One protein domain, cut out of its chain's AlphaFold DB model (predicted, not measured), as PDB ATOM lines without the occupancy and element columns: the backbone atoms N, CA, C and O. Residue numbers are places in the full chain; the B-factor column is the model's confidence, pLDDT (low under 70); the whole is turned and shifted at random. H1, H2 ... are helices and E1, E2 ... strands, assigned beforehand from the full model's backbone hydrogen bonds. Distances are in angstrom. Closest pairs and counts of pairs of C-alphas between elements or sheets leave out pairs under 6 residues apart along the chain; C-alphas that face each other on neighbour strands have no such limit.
ATOM      1  N   HIS A 235       2.276  -7.659   8.064       65.19
ATOM      2  CA  HIS A 235       1.292  -7.660   6.973       65.19
ATOM      3  C   HIS A 235       1.639  -6.621   5.898       65.19
ATOM      4  O   HIS A 235       1.634  -6.938   4.706       65.19
ATOM      5  N   GLN A 236       2.057  -5.417   6.307       64.94
ATOM      6  CA  GLN A 236       2.512  -4.369   5.383       64.94
ATOM      7  C   GLN A 236       3.741  -4.758   4.539       64.94
ATOM      8  O   GLN A 236       3.943  -4.172   3.475       64.94
ATOM      9  N   LYS A 237       4.579  -5.696   5.007       65.62
ATOM     10  CA  LYS A 237       5.820  -6.111   4.327       65.62
ATOM     11  C   LYS A 237       5.665  -7.385   3.499       65.62
ATOM     12  O   LYS A 237       6.293  -7.482   2.449       65.62
ATOM     13  N   PHE A 238       4.857  -8.344   3.953       66.69
ATOM     14  CA  PHE A 238       4.786  -9.681   3.351       66.69
ATOM     15  C   PHE A 238       3.419 -10.042   2.749       66.69
ATOM     16  O   PHE A 238       3.374 -10.900   1.865       66.69
ATOM     17  N   GLY A 239       2.332  -9.382   3.164       73.75
ATOM     18  CA  GLY A 239       0.959  -9.735   2.792       73.75
ATOM     19  C   GLY A 239       0.115 -10.234   3.973       73.75
ATOM     20  O   GLY A 239       0.617 -10.415   5.082       73.75
ATOM     21  N   ARG A 240      -1.187 -10.442   3.740       81.12
ATOM     22  CA  ARG A 240      -2.181 -10.808   4.770       81.12
ATOM     23  C   ARG A 240      -2.688 -12.234   4.542       81.12
ATOM     24  O   ARG A 240      -3.070 -12.587   3.427       81.12
ATOM     25  N   LEU A 241      -2.712 -13.052   5.595       80.88
ATOM     26  CA  LEU A 241      -3.422 -14.334   5.586       80.88
ATOM     27  C   LEU A 241      -4.877 -14.081   5.989       80.88
ATOM     28  O   LEU A 241      -5.138 -13.686   7.122       80.88
ATOM     29  N   VAL A 242      -5.807 -14.311   5.068       81.00
ATOM     30  CA  VAL A 242      -7.247 -14.251   5.337       81.00
ATOM     31  C   VAL A 242      -7.717 -15.639   5.764       81.00
ATOM     32  O   VAL A 242      -7.408 -16.643   5.111       81.00
ATOM     33  N   LEU A 243      -8.434 -15.693   6.884       80.12
ATOM     34  CA  LEU A 243      -9.090 -16.888   7.403       80.12
ATOM     35  C   LEU A 243     -10.592 -16.724   7.155       80.12
ATOM     36  O   LEU A 243     -11.196 -15.794   7.679       80.12
ATOM     37  N   ASN A 244     -11.187 -17.598   6.342       75.62
ATOM     38  CA  ASN A 244     -12.637 -17.635   6.163       75.62
ATOM     39  C   ASN A 244     -13.219 -18.663   7.134       75.62
ATOM     40  O   ASN A 244     -13.294 -19.849   6.797       75.62
ATOM     41  N   ASP A 245     -13.651 -18.213   8.310       75.12
ATOM     42  CA  ASP A 245     -14.135 -19.090   9.388       75.12
ATOM     43  C   ASP A 245     -15.327 -19.963   8.957       75.12
ATOM     44  O   ASP A 245     -15.392 -21.139   9.301       75.12
ATOM     45  N   GLN A 246     -16.202 -19.436   8.093       73.94
ATOM     46  CA  GLN A 246     -17.360 -20.153   7.535       73.94
ATOM     47  C   GLN A 246     -16.992 -21.313   6.587       73.94
ATOM     48  O   GLN A 246     -17.808 -22.198   6.348       73.94
ATOM     49  N   SER A 247     -15.786 -21.309   6.009       65.50
ATOM     50  CA  SER A 247     -15.362 -22.263   4.969       65.50
ATOM     51  C   SER A 247     -14.111 -23.064   5.356       65.50
ATOM     52  O   SER A 247     -13.664 -23.905   4.575       65.50
ATOM     53  N   GLY A 248     -13.472 -22.754   6.490       75.19
ATOM     54  CA  GLY A 248     -12.149 -23.277   6.864       75.19
ATOM     55  C   GLY A 248     -11.013 -22.902   5.894       75.19
ATOM     56  O   GLY A 248      -9.876 -23.344   6.066       75.19
ATOM     57  N   SER A 249     -11.297 -22.099   4.861       68.50
ATOM     58  CA  SER A 249     -10.357 -21.768   3.791       68.50
ATOM     59  C   SER A 249      -9.389 -20.687   4.264       68.50
ATOM     60  O   SER A 249      -9.800 -19.608   4.687       68.50
ATOM     61  N   ARG A 250      -8.089 -20.974   4.176       80.75
ATOM     62  CA  ARG A 250      -7.010 -20.037   4.511       80.75
ATOM     63  C   ARG A 250      -6.366 -19.565   3.213       80.75
ATOM     64  O   ARG A 250      -5.824 -20.389   2.476       80.75
ATOM     65  N   ARG A 251      -6.435 -18.268   2.908       75.12
ATOM     66  CA  ARG A 251      -5.946 -17.697   1.639       75.12
ATOM     67  C   ARG A 251      -4.917 -16.609   1.910       75.12
ATOM     68  O   ARG A 251      -5.184 -15.664   2.644       75.12
ATOM     69  N   TYR A 252      -3.729 -16.751   1.331       78.75
ATOM     70  CA  TYR A 252      -2.638 -15.796   1.508       78.75
ATOM     71  C   TYR A 252      -2.628 -14.762   0.379       78.75
ATOM     72  O   TYR A 252      -2.430 -15.115  -0.784       78.75
ATOM     73  N   VAL A 253      -2.813 -13.488   0.721       78.00
ATOM     74  CA  VAL A 253      -2.719 -12.364  -0.219       78.00
ATOM     75  C   VAL A 253      -1.261 -11.917  -0.274       78.00
ATOM     76  O   VAL A 253      -0.782 -11.209   0.608       78.00
ATOM     77  N   SER A 254      -0.537 -12.355  -1.304       64.44
ATOM     78  CA  SER A 254       0.935 -12.342  -1.384       64.44
ATOM     79  C   SER A 254       1.597 -10.987  -1.681       64.44
ATOM     80  O   SER A 254       2.700 -10.940  -2.228       64.44
ATOM     81  N   ASN A 255       0.951  -9.872  -1.333       76.94
ATOM     82  CA  ASN A 255       1.522  -8.541  -1.512       76.94
ATOM     83  C   ASN A 255       1.022  -7.569  -0.435       76.94
ATOM     84  O   ASN A 255      -0.183  -7.352  -0.304       76.94
ATOM     85  N   GLY A 256       1.950  -6.919   0.273       72.12
ATOM     86  CA  GLY A 256       1.636  -5.866   1.243       72.12
ATOM     87  C   GLY A 256       0.922  -4.656   0.626       72.12
ATOM     88  O   GLY A 256       0.161  -3.992   1.319       72.12
ATOM     89  N   PHE A 257       1.092  -4.400  -0.679       77.38
ATOM     90  CA  PHE A 257       0.301  -3.392  -1.400       77.38
ATOM     91  C   PHE A 257      -1.189  -3.758  -1.466       77.38
ATOM     92  O   PHE A 257      -2.030  -2.923  -1.160       77.38
ATOM     93  N   TRP A 258      -1.519  -5.004  -1.826       75.38
ATOM     94  CA  TRP A 258      -2.916  -5.445  -1.919       75.38
ATOM     95  C   TRP A 258      -3.575  -5.559  -0.542       75.38
ATOM     96  O   TRP A 258      -4.755  -5.256  -0.425       75.38
ATOM     97  N   ALA A 259      -2.814  -5.923   0.497       78.19
ATOM     98  CA  ALA A 259      -3.299  -5.867   1.876       78.19
ATOM     99  C   ALA A 259      -3.653  -4.427   2.292       78.19
ATOM    100  O   ALA A 259      -4.774  -4.192   2.720       78.19
ATOM    101  N   LYS A 260      -2.750  -3.457   2.069       80.69
ATOM    102  CA  LYS A 260      -3.008  -2.035   2.366       80.69
ATOM    103  C   LYS A 260      -4.202  -1.471   1.604       80.69
ATOM    104  O   LYS A 260      -5.019  -0.793   2.202       80.69
ATOM    105  N   LEU A 261      -4.312  -1.768   0.307       80.19
ATOM    106  CA  LEU A 261      -5.428  -1.292  -0.510       80.19
ATOM    107  C   LEU A 261      -6.766  -1.875  -0.031       80.19
ATOM    108  O   LEU A 261      -7.765  -1.171  -0.065       80.19
ATOM    109  N   ASN A 262      -6.787  -3.128   0.440       80.19
ATOM    110  CA  ASN A 262      -7.979  -3.712   1.053       80.19
ATOM    111  C   ASN A 262      -8.308  -3.038   2.392       80.19
ATOM    112  O   ASN A 262      -9.451  -2.663   2.597       80.19
ATOM    113  N   ASP A 263      -7.313  -2.838   3.264       81.81
ATOM    114  CA  ASP A 263      -7.500  -2.175   4.561       81.81
ATOM    115  C   ASP A 263      -7.996  -0.712   4.383       81.81
ATOM    116  O   ASP A 263      -8.874  -0.261   5.116       81.81
ATOM    117  N   GLU A 264      -7.487   0.024   3.382       84.75
ATOM    118  CA  GLU A 264      -7.957   1.374   3.013       84.75
ATOM    119  C   GLU A 264      -9.382   1.352   2.424       84.75
ATOM    120  O   GLU A 264     -10.197   2.208   2.760       84.75
ATOM    121  N   LEU A 265      -9.714   0.367   1.580       84.56
ATOM    122  CA  LEU A 265     -11.059   0.211   1.008       84.56
ATOM    123  C   LEU A 265     -12.102  -0.158   2.077       84.56
ATOM    124  O   LEU A 265     -13.208   0.379   2.056       84.56
ATOM    125  N   ASP A 266     -11.749  -1.047   3.008       80.69
ATOM    126  CA  ASP A 266     -12.600  -1.432   4.138       80.69
ATOM    127  C   ASP A 266     -12.872  -0.216   5.043       80.69
ATOM    128  O   ASP A 266     -14.019   0.018   5.418       80.69
ATOM    129  N   SER A 267     -11.852   0.614   5.306       83.88
ATOM    130  CA  SER A 267     -12.001   1.872   6.057       83.88
ATOM    131  C   SER A 267     -12.928   2.874   5.359       83.88
ATOM    132  O   SER A 267     -13.736   3.514   6.026       83.88
ATOM    133  N   ILE A 268     -12.840   3.008   4.029       84.38
ATOM    134  CA  ILE A 268     -13.758   3.864   3.256       84.38
ATOM    135  C   ILE A 268     -15.182   3.300   3.309       84.38
ATOM    136  O   ILE A 268     -16.134   4.067   3.428       84.38
ATOM    137  N   ARG A 269     -15.353   1.970   3.251       82.31
ATOM    138  CA  ARG A 269     -16.672   1.331   3.372       82.31
ATOM    139  C   ARG A 269     -17.308   1.648   4.726       82.31
ATOM    140  O   ARG A 269     -18.457   2.079   4.749       82.31
ATOM    141  N   GLU A 270     -16.557   1.492   5.814       84.75
ATOM    142  CA  GLU A 270     -16.995   1.818   7.179       84.75
ATOM    143  C   GLU A 270     -17.374   3.304   7.320       84.75
ATOM    144  O   GLU A 270     -18.446   3.614   7.838       84.75
ATOM    145  N   GLU A 271     -16.569   4.221   6.772       80.38
ATOM    146  CA  GLU A 271     -16.866   5.662   6.763       80.38
ATOM    147  C   GLU A 271     -18.135   5.992   5.958       80.38
ATOM    148  O   GLU A 271     -19.015   6.692   6.456       80.38
ATOM    149  N   THR A 272     -18.287   5.447   4.743       76.62
ATOM    150  CA  THR A 272     -19.495   5.679   3.928       76.62
ATOM    151  C   THR A 272     -20.761   5.111   4.559       76.62
ATOM    152  O   THR A 272     -21.812   5.733   4.447       76.62
ATOM    153  N   GLN A 273     -20.665   3.965   5.238       75.12
ATOM    154  CA  GLN A 273     -21.811   3.348   5.898       75.12
ATOM    155  C   GLN A 273     -22.211   4.115   7.165       75.12
ATOM    156  O   GLN A 273     -23.398   4.280   7.433       75.12
ATOM    157  N   LYS A 274     -21.236   4.679   7.885       77.00
ATOM    158  CA  LYS A 274     -21.509   5.583   9.001       77.00
ATOM    159  C   LYS A 274     -22.260   6.846   8.548       77.00
ATOM    160  O   LYS A 274     -23.215   7.243   9.202       77.00
ATOM    161  N   LEU A 275     -21.856   7.450   7.426       66.69
ATOM    162  CA  LEU A 275     -22.523   8.645   6.892       66.69
ATOM    163  C   LEU A 275     -23.985   8.373   6.494       66.69
ATOM    164  O   LEU A 275     -24.835   9.218   6.733       66.69
ATOM    165  N   THR A 276     -24.303   7.192   5.951       66.19
ATOM    166  CA  THR A 276     -25.698   6.839   5.617       66.19
ATOM    167  C   THR A 276     -26.587   6.562   6.829       66.19
ATOM    168  O   THR A 276     -27.804   6.681   6.708       66.19
TER     169      THR A 276
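What this domain is: This is residues 235 to 276 of the 390 residues of the protein "Zn(2)-C6 fungal-type domain-containing protein" of Fusarium kuroshium (UniProt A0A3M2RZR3). A two-stranded hairpin, E1 and E2, and one long helix, H2, lead away from a shared corner as the two arms of a V or L, with the very short helix H1 packed on the first turns of H2 at that corner. The far end of the hairpin, residues 244 to 249, and most of H2, residues 263 to 276, stick out free. The printed part has 42 residues with two named helices and two named strands, in the order H1, E1, E2, H2; the sheet E1 - E2 is antiparallel and the class is mixed, helices and strands. The whole is loose, with a radius of gyration of the C-alphas of 12.5 A, and flat, spanning 33 by 27 by 9 A.

Where its parts are: E1 is residues 240 to 244, 12.6 A long, and begins with C-alpha 240 at (-2.181, -10.808, 4.770). E2 is residues 249 to 253, 12.8 A long. H2, residues 256 to 276, is 30.5 A long, from C-alpha 256 at (1.636, -5.866, 1.243) to C-alpha 276 at (-25.698, 6.839, 5.617). H1 is residues 235 to 238.

How they stand to each other: E1 and E2 form a hairpin, antiparallel with 159 degrees between their directions. N 242 and O 251, at 2.8 A, and N 253 and O 240, at 2.9 A, are within hydrogen-bond range. The closest C-alphas of E1 and H2, those of Arg 240 and Ala 259, are 5.8 A apart. H2 touches H1 with residues 256 to 260 alone; the closest C-alphas, of Gln 236 and Gly 256, are 4.5 A apart. H1 and E2 are apart. In H2 every O i to N i+4 pair is within hydrogen-bond range; H1 is too short for such a pair.

The domain as a whole: The two C-alphas farthest apart, those of Phe 238 and Thr 276, are 34.7 A apart. The printed part has no cut, and its three links are tight. The mean pLDDT of the printed part is 76.2; residues 235 to 238, 247, 249, 254 and 275 to 276 are under 70.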